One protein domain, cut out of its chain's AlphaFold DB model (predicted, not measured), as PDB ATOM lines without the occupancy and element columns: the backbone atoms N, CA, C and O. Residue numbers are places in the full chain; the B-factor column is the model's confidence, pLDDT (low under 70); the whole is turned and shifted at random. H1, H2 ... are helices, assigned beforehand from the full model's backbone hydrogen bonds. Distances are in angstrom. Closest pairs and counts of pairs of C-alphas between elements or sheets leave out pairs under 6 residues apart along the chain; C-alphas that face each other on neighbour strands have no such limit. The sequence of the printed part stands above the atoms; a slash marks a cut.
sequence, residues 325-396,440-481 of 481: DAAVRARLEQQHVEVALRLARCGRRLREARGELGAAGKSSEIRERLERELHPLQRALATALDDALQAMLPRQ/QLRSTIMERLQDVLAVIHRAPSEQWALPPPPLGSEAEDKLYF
ATOM      1  N   ASP A 325      72.536 -74.315 224.923       68.38
ATOM      2  CA  ASP A 325      71.293 -74.102 224.187       68.38
ATOM      3  C   ASP A 325      71.616 -74.228 222.689       68.38
ATOM      4  O   ASP A 325      72.071 -73.271 222.045       68.38
ATOM      5  N   ALA A 326      71.402 -75.430 222.148       75.31
ATOM      6  CA  ALA A 326      71.668 -75.782 220.759       75.31
ATOM      7  C   ALA A 326      71.026 -74.791 219.776       75.31
ATOM      8  O   ALA A 326      71.586 -74.508 218.716       75.31
ATOM      9  N   ALA A 327      69.888 -74.188 220.135       80.06
ATOM     10  CA  ALA A 327      69.225 -73.210 219.286       80.06
ATOM     11  C   ALA A 327      69.970 -71.865 219.257       80.06
ATOM     12  O   ALA A 327      70.020 -71.228 218.203       80.06
ATOM     13  N   VAL A 328      70.534 -71.406 220.381       83.50
ATOM     14  CA  VAL A 328      71.393 -70.203 220.419       83.50
ATOM     15  C   VAL A 328      72.691 -70.460 219.667       83.50
ATOM     16  O   VAL A 328      73.097 -69.627 218.853       83.50
ATOM     17  N   ARG A 329      73.304 -71.629 219.876       86.25
ATOM     18  CA  ARG A 329      74.522 -72.029 219.166       86.25
ATOM     19  C   ARG A 329      74.311 -72.046 217.652       86.25
ATOM     20  O   ARG A 329      75.033 -71.357 216.933       86.25
ATOM     21  N   ALA A 330      73.266 -72.722 217.179       87.75
ATOM     22  CA  ALA A 330      72.925 -72.779 215.760       87.75
ATOM     23  C   ALA A 330      72.674 -71.381 215.166       87.75
ATOM     24  O   ALA A 330      73.088 -71.095 214.042       87.75
ATOM     25  N   ARG A 331      72.042 -70.470 215.925       90.38
ATOM     26  CA  ARG A 331      71.867 -69.071 215.495       90.38
ATOM     27  C   ARG A 331      73.203 -68.350 215.354       90.38
ATOM     28  O   ARG A 331      73.415 -67.694 214.336       90.38
ATOM     29  N   LEU A 332      74.095 -68.464 216.338       91.62
ATOM     30  CA  LEU A 332      75.438 -67.884 216.267       91.62
ATOM     31  C   LEU A 332      76.201 -68.413 215.054       91.62
ATOM     32  O   LEU A 332      76.724 -67.617 214.278       91.62
ATOM     33  N   GLU A 333      76.243 -69.729 214.861       93.19
ATOM     34  CA  GLU A 333      76.898 -70.373 213.716       93.19
ATOM     35  C   GLU A 333      76.319 -69.867 212.389       93.19
ATOM     36  O   GLU A 333      77.067 -69.440 211.509       93.19
ATOM     37  N   GLN A 334      74.990 -69.777 212.274       93.25
ATOM     38  CA  GLN A 334      74.335 -69.211 211.097       93.25
ATOM     39  C   GLN A 334      74.765 -67.759 210.831       93.25
ATOM     40  O   GLN A 334      75.023 -67.403 209.681       93.25
ATOM     41  N   GLN A 335      74.872 -66.916 211.863       94.75
ATOM     42  CA  GLN A 335      75.350 -65.539 211.688       94.75
ATOM     43  C   GLN A 335      76.817 -65.485 211.231       94.75
ATOM     44  O   GLN A 335      77.164 -64.645 210.398       94.75
ATOM     45  N   HIS A 336      77.671 -66.400 211.703       94.88
ATOM     46  CA  HIS A 336      79.043 -66.518 211.197       94.88
ATOM     47  C   HIS A 336      79.064 -66.922 209.722       94.88
ATOM     48  O   HIS A 336      79.808 -66.319 208.954       94.88
ATOM     49  N   VAL A 337      78.217 -67.870 209.307       95.25
ATOM     50  CA  VAL A 337      78.091 -68.280 207.897       95.25
ATOM     51  C   VAL A 337      77.703 -67.094 207.007       95.25
ATOM     52  O   VAL A 337      78.284 -66.925 205.938       95.25
ATOM     53  N   GLU A 338      76.770 -66.234 207.431       94.62
ATOM     54  CA  GLU A 338      76.389 -65.046 206.646       94.62
ATOM     55  C   GLU A 338      77.538 -64.038 206.494       94.62
ATOM     56  O   GLU A 338      77.757 -63.500 205.403       94.62
ATOM     57  N   VAL A 339      78.299 -63.792 207.565       94.25
ATOM     58  CA  VAL A 339      79.479 -62.913 207.515       94.25
ATOM     59  C   VAL A 339      80.574 -63.530 206.644       94.25
ATOM     60  O   VAL A 339      81.102 -62.853 205.761       94.25
ATOM     61  N   ALA A 340      80.856 -64.822 206.819       95.06
ATOM     62  CA  ALA A 340      81.824 -65.570 206.024       95.06
ATOM     63  C   ALA A 340      81.482 -65.532 204.531       95.06
ATOM     64  O   ALA A 340      82.337 -65.237 203.705       95.06
ATOM     65  N   LEU A 341      80.213 -65.739 204.171       94.69
ATOM     66  CA  LEU A 341      79.741 -65.673 202.785       94.69
ATOM     67  C   LEU A 341      79.969 -64.311 202.135       94.69
ATOM     68  O   LEU A 341      80.219 -64.214 200.931       94.69
ATOM     69  N   ARG A 342      79.818 -63.232 202.901       92.31
ATOM     70  CA  ARG A 342      80.072 -61.876 202.409       92.31
ATOM     71  C   ARG A 342      81.569 -61.643 202.247       92.31
ATOM     72  O   ARG A 342      81.983 -61.256 201.158       92.31
ATOM     73  N   LEU A 343      82.359 -61.960 203.272       93.56
ATOM     74  CA  LEU A 343      83.817 -61.842 203.257       93.56
ATOM     75  C   LEU A 343      84.455 -62.662 202.130       93.56
ATOM     76  O   LEU A 343      85.242 -62.112 201.374       93.56
ATOM     77  N   ALA A 344      84.061 -63.922 201.950       93.38
ATOM     78  CA  ALA A 344      84.594 -64.801 200.911       93.38
ATOM     79  C   ALA A 344      84.308 -64.264 199.498       93.38
ATOM     80  O   ALA A 344      85.185 -64.254 198.640       93.38
ATOM     81  N   ARG A 345      83.100 -63.732 199.251       92.19
ATOM     82  CA  ARG A 345      82.782 -63.084 197.964       92.19
ATOM     83  C   ARG A 345      83.601 -61.816 197.736       92.19
ATOM     84  O   ARG A 345      84.030 -61.569 196.614       92.19
ATOM     85  N   CYS A 346      83.808 -61.005 198.773       91.94
ATOM     86  CA  CYS A 346      84.673 -59.829 198.687       91.94
ATOM     87  C   CYS A 346      86.136 -60.223 198.444       91.94
ATOM     88  O   CYS A 346      86.784 -59.610 197.603       91.94
ATOM     89  N   GLY A 347      86.634 -61.256 199.125       92.12
ATOM     90  CA  GLY A 347      87.995 -61.764 198.980       92.12
ATOM     91  C   GLY A 347      88.272 -62.262 197.567       92.12
ATOM     92  O   GLY A 347      89.238 -61.811 196.957       92.12
ATOM     93  N   ARG A 348      87.348 -63.047 196.995       89.81
ATOM     94  CA  ARG A 348      87.446 -63.506 195.602       89.81
ATOM     95  C   ARG A 348      87.553 -62.342 194.620       89.81
ATOM     96  O   ARG A 348      88.466 -62.310 193.806       89.81
ATOM     97  N   ARG A 349      86.683 -61.335 194.754       89.62
ATOM     98  CA  ARG A 349      86.718 -60.132 193.901       89.62
ATOM     99  C   ARG A 349      88.013 -59.330 194.073       89.62
ATOM    100  O   ARG A 349      88.505 -58.756 193.109       89.62
ATOM    101  N   LEU A 350      88.571 -59.285 195.287       89.00
ATOM    102  CA  LEU A 350      89.876 -58.664 195.545       89.00
ATOM    103  C   LEU A 350      91.023 -59.455 194.901       89.00
ATOM    104  O   LEU A 350      91.978 -58.841 194.432       89.00
ATOM    105  N   ARG A 351      90.945 -60.790 194.882       87.88
ATOM    106  CA  ARG A 351      91.914 -61.674 194.221       87.88
ATOM    107  C   ARG A 351      91.867 -61.512 192.703       87.88
ATOM    108  O   ARG A 351      92.907 -61.268 192.103       87.88
ATOM    109  N   GLU A 352      90.677 -61.574 192.107       85.19
ATOM    110  CA  GLU A 352      90.444 -61.361 190.668       85.19
ATOM    111  C   GLU A 352      91.009 -60.005 190.219       85.19
ATOM    112  O   GLU A 352      91.815 -59.937 189.297       85.19
ATOM    113  N   ALA A 353      90.713 -58.938 190.971       83.19
ATOM    114  CA  ALA A 353      91.224 -57.600 190.683       83.19
ATOM    115  C   ALA A 353      92.759 -57.457 190.810       83.19
ATOM    116  O   ALA A 353      93.318 -56.468 190.335       83.19
ATOM    117  N   ARG A 354      93.453 -58.401 191.469       79.19
ATOM    118  CA  ARG A 354      94.929 -58.460 191.542       79.19
ATOM    119  C   ARG A 354      95.545 -59.321 190.434       79.19
ATOM    120  O   ARG A 354      96.712 -59.110 190.119       79.19
ATOM    121  N   GLY A 355      94.806 -60.299 189.906       66.56
ATOM    122  CA  GLY A 355      95.308 -61.343 189.005       66.56
ATOM    123  C   GLY A 355      95.333 -60.980 187.517       66.56
ATOM    124  O   GLY A 355      96.000 -61.662 186.744       66.56
ATOM    125  N   GLU A 356      94.663 -59.910 187.087       52.56
ATOM    126  CA  GLU A 356      94.610 -59.543 185.669       52.56
ATOM    127  C   GLU A 356      95.715 -58.555 185.268       52.56
ATOM    128  O   GLU A 356      95.558 -57.337 185.332       52.56
ATOM    129  N   LEU A 357      96.805 -59.095 184.722       46.25
ATOM    130  CA  LEU A 357      97.793 -58.365 183.915       46.25
ATOM    131  C   LEU A 357      97.277 -58.003 182.494       46.25
ATOM    132  O   LEU A 357      98.073 -57.611 181.647       46.25
ATOM    133  N   GLY A 358      95.966 -58.107 182.213       46.81
ATOM    134  CA  GLY A 358      95.421 -57.995 180.845       46.81
ATOM    135  C   GLY A 358      94.113 -57.215 180.638       46.81
ATOM    136  O   GLY A 358      93.799 -56.893 179.496       46.81
ATOM    137  N   ALA A 359      93.359 -56.846 181.682       52.72
ATOM    138  CA  ALA A 359      92.098 -56.100 181.543       52.72
ATOM    139  C   ALA A 359      92.044 -54.894 182.500       52.72
ATOM    140  O   ALA A 359      91.236 -54.806 183.423       52.72
ATOM    141  N   ALA A 360      92.930 -53.927 182.250       56.12
ATOM    142  CA  ALA A 360      93.242 -52.801 183.139       56.12
ATOM    143  C   ALA A 360      92.060 -51.878 183.538       56.12
ATOM    144  O   ALA A 360      92.215 -51.063 184.441       56.12
ATOM    145  N   GLY A 361      90.881 -51.990 182.910       62.12
ATOM    146  CA  GLY A 361      89.724 -51.122 183.186       62.12
ATOM    147  C   GLY A 361      88.791 -51.620 184.299       62.12
ATOM    148  O   GLY A 361      88.633 -50.966 185.328       62.12
ATOM    149  N   LYS A 362      88.161 -52.788 184.111       66.81
ATOM    150  CA  LYS A 362      87.106 -53.293 185.020       66.81
ATOM    151  C   LYS A 362      87.656 -53.747 186.375       66.81
ATOM    152  O   LYS A 362      87.012 -53.539 187.401       66.81
ATOM    153  N   SER A 363      88.856 -54.323 186.383       72.25
ATOM    154  CA  SER A 363      89.519 -54.788 187.605       72.25
ATOM    155  C   SER A 363      89.950 -53.633 188.517       72.25
ATOM    156  O   SER A 363      89.814 -53.738 189.739       72.25
ATOM    157  N   SER A 364      90.343 -52.485 187.947       75.44
ATOM    158  CA  SER A 364      90.616 -51.263 188.720       75.44
ATOM    159  C   SER A 364      89.346 -50.700 189.365       75.44
ATOM    160  O   SER A 364      89.338 -50.407 190.558       75.44
ATOM    161  N   GLU A 365      88.237 -50.639 188.619       82.94
ATOM    162  CA  GLU A 365      86.961 -50.109 189.120       82.94
ATOM    163  C   GLU A 365      86.384 -50.955 190.271       82.94
ATOM    164  O   GLU A 365      85.913 -50.424 191.280       82.94
ATOM    165  N   ILE A 366      86.451 -52.289 190.161       82.50
ATOM    166  CA  ILE A 366      86.017 -53.198 191.233       82.50
ATOM    167  C   ILE A 366      86.860 -52.987 192.489       82.50
ATOM    168  O   ILE A 366      86.307 -52.937 193.593       82.50
ATOM    169  N   ARG A 367      88.181 -52.857 192.326       82.62
ATOM    170  CA  ARG A 367      89.092 -52.605 193.437       82.62
ATOM    171  C   ARG A 367      88.758 -51.283 194.112       82.62
ATOM    172  O   ARG A 367      88.418 -51.307 195.288       82.62
ATOM    173  N   GLU A 368      88.762 -50.169 193.387       85.50
ATOM    174  CA  GLU A 368      88.445 -48.840 193.932       85.50
ATOM    175  C   GLU A 368      87.093 -48.819 194.651       85.50
ATOM    176  O   GLU A 368      86.960 -48.281 195.755       85.50
ATOM    177  N   ARG A 369      86.085 -49.484 194.072       86.31
ATOM    178  CA  ARG A 369      84.778 -49.634 194.707       86.31
ATOM    179  C   ARG A 369      84.873 -50.356 196.051       86.31
ATOM    180  O   ARG A 369      84.309 -49.863 197.025       86.31
ATOM    181  N   LEU A 370      85.566 -51.493 196.118       85.38
ATOM    182  CA  LEU A 370      85.745 -52.253 197.360       85.38
ATOM    183  C   LEU A 370      86.613 -51.507 198.379       85.38
ATOM    184  O   LEU A 370      86.361 -51.621 199.573       85.38
ATOM    185  N   GLU A 371      87.607 -50.733 197.944       84.69
ATOM    186  CA  GLU A 371      88.435 -49.906 198.831       84.69
ATOM    187  C   GLU A 371      87.645 -48.745 199.451       84.69
ATOM    188  O   GLU A 371      87.903 -48.381 200.596       84.69
ATOM    189  N   ARG A 372      86.650 -48.213 198.732       84.81
ATOM    190  CA  ARG A 372      85.717 -47.194 199.233       84.81
ATOM    191  C   ARG A 372      84.612 -47.774 200.117       84.81
ATOM    192  O   ARG A 372      84.150 -47.099 201.033       84.81
ATOM    193  N   GLU A 373      84.145 -48.982 199.805       84.38
ATOM    194  CA  GLU A 373      83.047 -49.633 200.525       84.38
ATOM    195  C   GLU A 373      83.521 -50.355 201.790       84.38
ATOM    196  O   GLU A 373      82.772 -50.360 202.752       84.38
ATOM    197  N   LEU A 374      84.721 -50.951 201.821       85.69
ATOM    198  CA  LEU A 374      85.187 -51.803 202.924       85.69
ATOM    199  C   LEU A 374      86.265 -51.156 203.794       85.69
ATOM    200  O   LEU A 374      87.301 -50.700 203.304       85.69
ATOM    201  N   HIS A 375      86.102 -51.258 205.116       86.81
ATOM    202  CA  HIS A 375      87.146 -50.869 206.061       86.81
ATOM    203  C   HIS A 375      88.427 -51.697 205.813       86.81
ATOM    204  O   HIS A 375      88.329 -52.888 205.495       86.81
ATOM    205  N   PRO A 376      89.644 -51.131 205.983       89.25
ATOM    206  CA  PRO A 376      90.906 -51.870 205.860       89.25
ATOM    207  C   PRO A 376      90.918 -53.241 206.559       89.25
ATOM    208  O   PRO A 376      91.340 -54.229 205.961       89.25
ATOM    209  N   LEU A 377      90.375 -53.327 207.779       87.50
ATOM    210  CA  LEU A 377      90.228 -54.596 208.504       87.50
ATOM    211  C   LEU A 377      89.337 -55.603 207.758       87.50
ATOM    212  O   LEU A 377      89.698 -56.769 207.640       87.50
ATOM    213  N   GLN A 378      88.181 -55.173 207.243       90.56
ATOM    214  CA  GLN A 378      87.261 -56.056 206.518       90.56
ATOM    215  C   GLN A 378      87.889 -56.571 205.222       90.56
ATOM    216  O   GLN A 378      87.698 -57.735 204.882       90.56
ATOM    217  N   ARG A 379      88.676 -55.739 204.525       91.38
ATOM    218  CA  ARG A 379      89.449 -56.167 203.348       91.38
ATOM    219  C   ARG A 379      90.488 -57.224 203.718       91.38
ATOM    220  O   ARG A 379      90.574 -58.239 203.038       91.38
ATOM    221  N   ALA A 380      91.222 -57.020 204.813       92.00
ATOM    222  CA  ALA A 380      92.200 -57.993 205.302       92.00
ATOM    223  C   ALA A 380      91.540 -59.326 205.700       92.00
ATOM    224  O   ALA A 380      92.013 -60.381 205.290       92.00
ATOM    225  N   LEU A 381      90.414 -59.285 206.422       92.19
ATOM    226  CA  LEU A 381      89.613 -60.471 206.755       92.19
ATOM    227  C   LEU A 381      89.076 -61.177 205.504       92.19
ATOM    228  O   LEU A 381      89.080 -62.402 205.446       92.19
ATOM    229  N   ALA A 382      88.622 -60.418 204.504       94.06
ATOM    230  CA  ALA A 382      88.109 -60.962 203.252       94.06
ATOM    231  C   ALA A 382      89.202 -61.703 202.472       94.06
ATOM    232  O   ALA A 382      88.969 -62.824 202.029       94.06
ATOM    233  N   THR A 383      90.396 -61.111 202.346       93.19
ATOM    234  CA  THR A 383      91.557 -61.773 201.733       93.19
ATOM    235  C   THR A 383      91.963 -63.023 202.516       93.19
ATOM    236  O   THR A 383      92.063 -64.088 201.921       93.19
ATOM    237  N   ALA A 384      92.109 -62.924 203.843       93.06
ATOM    238  CA  ALA A 384      92.512 -64.055 204.681       93.06
ATOM    239  C   ALA A 384      91.526 -65.233 204.604       93.06
ATOM    240  O   ALA A 384      91.943 -66.385 204.517       93.06
ATOM    241  N   LEU A 385      90.217 -64.955 204.606       94.19
ATOM    242  CA  LEU A 385      89.196 -65.994 204.484       94.19
ATOM    243  C   LEU A 385      89.200 -66.644 203.101       94.19
ATOM    244  O   LEU A 385      89.061 -67.858 203.001       94.19
ATOM    245  N   ASP A 386      89.346 -65.855 202.041       92.56
ATOM    246  CA  ASP A 386      89.397 -66.388 200.684       92.56
ATOM    247  C   ASP A 386      90.651 -67.252 200.478       92.56
ATOM    248  O   ASP A 386      90.538 -68.361 199.969       92.56
ATOM    249  N   ASP A 387      91.822 -66.826 200.965       91.31
ATOM    250  CA  ASP A 387      93.053 -67.633 200.924       91.31
ATOM    251  C   ASP A 387      92.914 -68.945 201.701       91.31
ATOM    252  O   ASP A 387      93.324 -70.000 201.212       91.31
ATOM    253  N   ALA A 388      92.280 -68.901 202.874       91.50
ATOM    254  CA  ALA A 388      91.991 -70.095 203.655       91.50
ATOM    255  C   ALA A 388      91.055 -71.052 202.897       91.50
ATOM    256  O   ALA A 388      91.344 -72.241 202.810       91.50
ATOM    257  N   LEU A 389      89.975 -70.546 202.291       90.75
ATOM    258  CA  LEU A 389      89.052 -71.366 201.500       90.75
ATOM    259  C   LEU A 389      89.730 -71.979 200.267       90.75
ATOM    260  O   LEU A 389      89.463 -73.134 199.947       90.75
ATOM    261  N   GLN A 390      90.635 -71.251 199.605       87.81
ATOM    262  CA  GLN A 390      91.413 -71.787 198.484       87.81
ATOM    263  C   GLN A 390      92.393 -72.876 198.923       87.81
ATOM    264  O   GLN A 390      92.515 -73.899 198.259       87.81
ATOM    265  N   ALA A 391      93.048 -72.704 200.073       86.69
ATOM    266  CA  ALA A 391      93.916 -73.732 200.640       86.69
ATOM    267  C   ALA A 391      93.150 -75.000 201.072       86.69
ATOM    268  O   ALA A 391      93.752 -76.064 201.209       86.69
ATOM    269  N   MET A 392      91.838 -74.889 201.305       80.56
ATOM    270  CA  MET A 392      90.961 -75.990 201.715       80.56
ATOM    271  C   MET A 392      90.360 -76.784 200.554       80.56
ATOM    272  O   MET A 392      89.876 -77.898 200.791       80.56
ATOM    273  N   LEU A 393      90.354 -76.220 199.340       74.25
ATOM    274  CA  LEU A 393      89.930 -76.931 198.138       74.25
ATOM    275  C   LEU A 393      90.916 -78.077 197.864       74.25
ATOM    276  O   LEU A 393      92.123 -77.902 198.052       74.25
ATOM    277  N   PRO A 394      90.435 -79.261 197.442       61.84
ATOM    278  CA  PRO A 394      91.327 -80.319 196.997       61.84
ATOM    279  C   PRO A 394      92.244 -79.744 195.919       61.84
ATOM    280  O   PRO A 394      91.755 -79.142 194.964       61.84
ATOM    281  N   ARG A 395      93.562 -79.934 196.050       48.41
ATOM    282  CA  ARG A 395      94.491 -79.735 194.932       48.41
ATOM    283  C   ARG A 395      94.194 -80.799 193.873       48.41
ATOM    284  O   ARG A 395      94.926 -81.774 193.750       48.41
ATOM    285  N   GLN A 396      93.093 -80.667 193.143       45.72
ATOM    286  CA  GLN A 396      92.991 -81.309 191.844       45.72
ATOM    287  C   GLN A 396      94.040 -80.627 190.958       45.72
ATOM    288  O   GLN A 396      94.099 -79.402 190.929       45.72
ATOM    289  N   GLN A 440      76.845 -73.042 196.281       87.38
ATOM    290  CA  GLN A 440      78.026 -73.902 196.443       87.38
ATOM    291  C   GLN A 440      78.990 -73.342 197.497       87.38
ATOM    292  O   GLN A 440      79.436 -74.070 198.385       87.38
ATOM    293  N   LEU A 441      79.236 -72.025 197.467       88.81
ATOM    294  CA  LEU A 441      80.075 -71.361 198.467       88.81
ATOM    295  C   LEU A 441      79.488 -71.485 199.880       88.81
ATOM    296  O   LEU A 441      80.229 -71.692 200.836       88.81
ATOM    297  N   ARG A 442      78.159 -71.390 200.024       92.88
ATOM    298  CA  ARG A 442      77.490 -71.595 201.316       92.88
ATOM    299  C   ARG A 442      77.685 -73.013 201.833       92.88
ATOM    300  O   ARG A 442      78.024 -73.147 203.002       92.88
ATOM    301  N   SER A 443      77.488 -74.025 200.986       90.81
ATOM    302  CA  SER A 443      77.703 -75.429 201.372       90.81
ATOM    303  C   SER A 443      79.130 -75.635 201.868       90.81
ATOM    304  O   SER A 443      79.328 -76.090 202.987       90.81
ATOM    305  N   THR A 444      80.110 -75.142 201.103       90.75
ATOM    306  CA  THR A 444      81.538 -75.234 201.448       90.75
ATOM    307  C   THR A 444      81.834 -74.591 202.808       90.75
ATOM    308  O   THR A 444      82.496 -75.185 203.653       90.75
ATOM    309  N   ILE A 445      81.309 -73.384 203.054       93.56
ATOM    310  CA  ILE A 445      81.486 -72.676 204.331       93.56
ATOM    311  C   ILE A 445      80.843 -73.440 205.493       93.56
ATOM    312  O   ILE A 445      81.405 -73.462 206.582       93.56
ATOM    313  N   MET A 446      79.670 -74.040 205.287       92.69
ATOM    314  CA  MET A 446      78.984 -74.814 206.324       92.69
ATOM    315  C   MET A 446      79.720 -76.125 206.633       92.69
ATOM    316  O   MET A 446      79.917 -76.445 207.800       92.69
ATOM    317  N   GLU A 447      80.178 -76.844 205.608       91.94
ATOM    318  CA  GLU A 447      80.960 -78.082 205.744       91.94
ATOM    319  C   GLU A 447      82.308 -77.845 206.439       91.94
ATOM    320  O   GLU A 447      82.788 -78.699 207.181       91.94
ATOM    321  N   ARG A 448      82.907 -76.664 206.239       91.44
ATOM    322  CA  ARG A 448      84.206 -76.267 206.804       91.44
ATOM    323  C   ARG A 448      84.073 -75.199 207.888       91.44
ATOM    324  O   ARG A 448      84.986 -74.402 208.093       91.44
ATOM    325  N   LEU A 449      82.941 -75.169 208.597       92.25
ATOM    326  CA  LEU A 449      82.632 -74.089 209.535       92.25
ATOM    327  C   LEU A 449      83.718 -73.904 210.602       92.25
ATOM    328  O   LEU A 449      84.064 -72.771 210.909       92.25
ATOM    329  N   GLN A 450      84.294 -74.984 211.136       91.06
ATOM    330  CA  GLN A 450      85.350 -74.883 212.152       91.06
ATOM    331  C   GLN A 450      86.612 -74.193 211.619       91.06
ATOM    332  O   GLN A 450      87.164 -73.316 212.286       91.06
ATOM    333  N   ASP A 451      87.018 -74.512 210.390       91.38
ATOM    334  CA  ASP A 451      88.158 -73.864 209.745       91.38
ATOM    335  C   ASP A 451      87.859 -72.381 209.454       91.38
ATOM    336  O   ASP A 451      88.694 -71.501 209.674       91.38
ATOM    337  N   VAL A 452      86.630 -72.079 209.021       93.44
ATOM    338  CA  VAL A 452      86.153 -70.705 208.795       93.44
ATOM    339  C   VAL A 452      86.138 -69.899 210.098       93.44
ATOM    340  O   VAL A 452      86.581 -68.747 210.119       93.44
ATOM    341  N   LEU A 453      85.663 -70.487 211.198       92.31
ATOM    342  CA  LEU A 453      85.681 -69.863 212.520       92.31
ATOM    343  C   LEU A 453      87.116 -69.599 212.983       92.31
ATOM    344  O   LEU A 453      87.375 -68.524 213.516       92.31
ATOM    345  N   ALA A 454      88.065 -70.502 212.710       89.75
ATOM    346  CA  ALA A 454      89.474 -70.296 213.047       89.75
ATOM    347  C   ALA A 454      90.076 -69.046 212.376       89.75
ATOM    348  O   ALA A 454      90.940 -68.397 212.968       89.75
ATOM    349  N   VAL A 455      89.596 -68.678 211.183       91.12
ATOM    350  CA  VAL A 455      89.977 -67.430 210.504       91.12
ATOM    351  C   VAL A 455      89.214 -66.236 211.076       91.12
ATOM    352  O   VAL A 455      89.810 -65.219 211.423       91.12
ATOM    353  N   ILE A 456      87.891 -66.348 211.206       91.50
ATOM    354  CA  ILE A 456      87.016 -65.243 211.629       91.50
ATOM    355  C   ILE A 456      87.233 -64.848 213.097       91.50
ATOM    356  O   ILE A 456      86.942 -63.707 213.465       91.50
ATOM    357  N   HIS A 457      87.739 -65.762 213.928       91.25
ATOM    358  CA  HIS A 457      88.030 -65.540 215.349       91.25
ATOM    359  C   HIS A 457      89.464 -65.069 215.637       91.25
ATOM    360  O   HIS A 457      89.909 -65.085 216.789       91.25
ATOM    361  N   ARG A 458      90.221 -64.670 214.610       87.00
ATOM    362  CA  ARG A 458      91.615 -64.230 214.746       87.00
ATOM    363  C   ARG A 458      91.874 -62.932 213.992       87.00
ATOM    364  O   ARG A 458      91.151 -62.565 213.069       87.00
ATOM    365  N   ALA A 459      92.932 -62.239 214.405       87.56
ATOM    366  CA  ALA A 459      93.459 -61.115 213.650       87.56
ATOM    367  C   ALA A 459      93.892 -61.600 212.254       87.56
ATOM    368  O   ALA A 459      94.605 -62.604 212.171       87.56
ATOM    369  N   PRO A 460      93.526 -60.905 211.163       88.19
ATOM    370  CA  PRO A 460      93.917 -61.331 209.819       88.19
ATOM    371  C   PRO A 460      95.415 -61.128 209.531       88.19
ATOM    372  O   PRO A 460      95.928 -61.711 208.582       88.19
ATOM    373  N   SER A 461      96.122 -60.302 210.312       87.06
ATOM    374  CA  SER A 461      97.588 -60.180 210.284       87.06
ATOM    375  C   SER A 461      98.118 -59.457 211.531       87.06
ATOM    376  O   SER A 461      97.336 -58.909 212.307       87.06
ATOM    377  N   GLU A 462      99.445 -59.412 211.713       85.62
ATOM    378  CA  GLU A 462     100.099 -58.756 212.862       85.62
ATOM    379  C   GLU A 462      99.770 -57.264 213.002       85.62
ATOM    380  O   GLU A 462      99.677 -56.760 214.119       85.62
ATOM    381  N   GLN A 463      99.507 -56.555 211.896       85.25
ATOM    382  CA  GLN A 463      99.079 -55.146 211.946       85.25
ATOM    383  C   GLN A 463      97.754 -54.965 212.716       85.25
ATOM    384  O   GLN A 463      97.460 -53.882 213.212       85.25
ATOM    385  N   TRP A 464      96.961 -56.037 212.809       84.75
ATOM    386  CA  TRP A 464      95.705 -56.119 213.546       84.75
ATOM    387  C   TRP A 464      95.869 -56.948 214.825       84.75
ATOM    388  O   TRP A 464      94.898 -57.472 215.357       84.75
ATOM    389  N   ALA A 465      97.087 -57.100 215.349       78.81
ATOM    390  CA  ALA A 465      97.288 -57.725 216.654       78.81
ATOM    391  C   ALA A 465      96.576 -56.946 217.770       78.81
ATOM    392  O   ALA A 465      96.220 -57.535 218.784       78.81
ATOM    393  N   LEU A 466      96.331 -55.646 217.568       75.25
ATOM    394  CA  LEU A 466      95.489 -54.805 218.409       75.25
ATOM    395  C   LEU A 466      94.245 -54.345 217.632       75.25
ATOM    396  O   LEU A 466      94.330 -54.158 216.413       75.25
ATOM    397  N   PRO A 467      93.099 -54.144 218.309       70.44
ATOM    398  CA  PRO A 467      91.911 -53.573 217.681       70.44
ATOM    399  C   PRO A 467      92.231 -52.228 217.004       70.44
ATOM    400  O   PRO A 467      93.038 -51.472 217.555       70.44
ATOM    401  N   PRO A 468      91.614 -51.885 215.849       76.62
ATOM    402  CA  PRO A 468      91.772 -50.568 215.236       76.62
ATOM    403  C   PRO A 468      91.445 -49.446 216.227       76.62
ATOM    404  O   PRO A 468      90.760 -49.678 217.229       76.62
ATOM    405  N   PRO A 469      91.852 -48.199 215.947       71.62
ATOM    406  CA  PRO A 469      91.267 -47.053 216.636       71.62
ATOM    407  C   PRO A 469      89.732 -47.036 216.464       71.62
ATOM    408  O   PRO A 469      89.216 -47.691 215.553       71.62
ATOM    409  N   PRO A 470      88.995 -46.335 217.342       67.56
ATOM    410  CA  PRO A 470      87.555 -46.159 217.182       67.56
ATOM    411  C   PRO A 470      87.224 -45.621 215.789       67.56
ATOM    412  O   PRO A 470      87.979 -44.817 215.233       67.56
ATOM    413  N   LEU A 471      86.114 -46.085 215.222       66.44
ATOM    414  CA  LEU A 471      85.637 -45.566 213.946       66.44
ATOM    415  C   LEU A 471      85.215 -44.101 214.123       66.44
ATOM    416  O   LEU A 471      84.613 -43.738 215.126       66.44
ATOM    417  N   GLY A 472      85.563 -43.247 213.160       59.69
ATOM    418  CA  GLY A 472      85.012 -41.892 213.103       59.69
ATOM    419  C   GLY A 472      83.555 -41.920 212.632       59.69
ATOM    420  O   GLY A 472      83.168 -42.822 211.889       59.69
ATOM    421  N   SER A 473      82.778 -40.893 212.986       55.06
ATOM    422  CA  SER A 473      81.331 -40.791 212.718       55.06
ATOM    423  C   SER A 473      80.919 -40.965 211.245       55.06
ATOM    424  O   SER A 473      79.782 -41.320 210.960       55.06
ATOM    425  N   GLU A 474      81.818 -40.734 210.281       48.84
ATOM    426  CA  GLU A 474      81.536 -40.899 208.842       48.84
ATOM    427  C   GLU A 474      81.691 -42.345 208.325       48.84
ATOM    428  O   GLU A 474      81.220 -42.669 207.230       48.84
ATOM    429  N   ALA A 475      82.354 -43.224 209.084       49.72
ATOM    430  CA  ALA A 475      82.600 -44.618 208.699       49.72
ATOM    431  C   ALA A 475      81.475 -45.577 209.137       49.72
ATOM    432  O   ALA A 475      81.432 -46.723 208.682       49.72
ATOM    433  N   GLU A 476      80.566 -45.116 210.000       48.44
ATOM    434  CA  GLU A 476      79.565 -45.946 210.684       48.44
ATOM    435  C   GLU A 476      78.371 -46.309 209.789       48.44
ATOM    436  O   GLU A 476      77.911 -47.451 209.808       48.44
ATOM    437  N   ASP A 477      77.919 -45.386 208.935       44.22
ATOM    438  CA  ASP A 477      76.734 -45.590 208.085       44.22
ATOM    439  C   ASP A 477      77.001 -46.441 206.834       44.22
ATOM    440  O   ASP A 477      76.069 -46.944 206.202       44.22
ATOM    441  N   LYS A 478      78.270 -46.637 206.455       44.03
ATOM    442  CA  LYS A 478      78.627 -47.332 205.206       44.03
ATOM    443  C   LYS A 478      78.879 -48.826 205.359       44.03
ATOM    444  O   LYS A 478      79.069 -49.499 204.350       44.03
ATOM    445  N   LEU A 479      78.886 -49.368 206.578       46.28
ATOM    446  CA  LEU A 479      79.562 -50.643 206.819       46.28
ATOM    447  C   LEU A 479      78.913 -51.540 207.869       46.28
ATOM    448  O   LEU A 479      79.573 -52.089 208.754       46.28
ATOM    449  N   TYR A 480      77.620 -51.786 207.699       44.88
ATOM    450  CA  TYR A 480      76.997 -52.970 208.276       44.88
ATOM    451  C   TYR A 480      77.111 -54.113 207.269       44.88
ATOM    452  O   TYR A 480      76.611 -54.010 206.150       44.88
ATOM    453  N   PHE A 481      77.773 -55.206 207.661       45.62
ATOM    454  CA  PHE A 481      77.497 -56.499 207.043       45.62
ATOM    455  C   PHE A 481      76.002 -56.793 207.232       45.62
ATOM    456  O   PHE A 481      75.607 -57.158 208.356       45.62
TER     457      PHE A 481
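This is residues 325 to 396 and 440 to 481 of the 481 residues of the protein "Hypothetical protein" of Polarella glacialis (UniProt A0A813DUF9). One long helix, H1, makes the core; H3 crosses it, H2 folds back from its end, and short H4 and H5 pack on its middle. Residues 325 to 332 stick out. The printed part has 114 residues with five named helices, H1 to H5, all helix, compact: radius of gyration of the C-alphas 15.4 A, spans 50 by 46 by 25 A.

Start at the hub, H1, residues 326 to 355. Its residues 346 to 354 touch H2, residues 362 to 373, a helical hairpin; C-alphas 353 and 363 are closest, 4.5 A. Its residues 340 to 351 touch H3, residues 376 to 392, about perpendicular at 87 degrees; C-alphas 347 and 382 are closest, 4.3 A. Its residues 337 to 341 touch H4, residues 440 to 447, and 336 to 340 touch H5, residues 449 to 456; closest C-alphas are 341 and 442, 6.5 A, and 340 and 452, 7.3 A. In these five helices every O i to N i+4 pair is within hydrogen-bond range.

Find C-alpha 326 at (71.668, -75.782, 220.759); H1 runs 42.1 A. H3 spans 24.5 A; H5 ends at (87.016, -65.243, 211.629).

Across the cut, C-alphas 396 and 440 are 17.3 A apart. Of the links printed whole, none is long. Residues 355 to 362 and 470 to 481 are among those with pLDDT under 70.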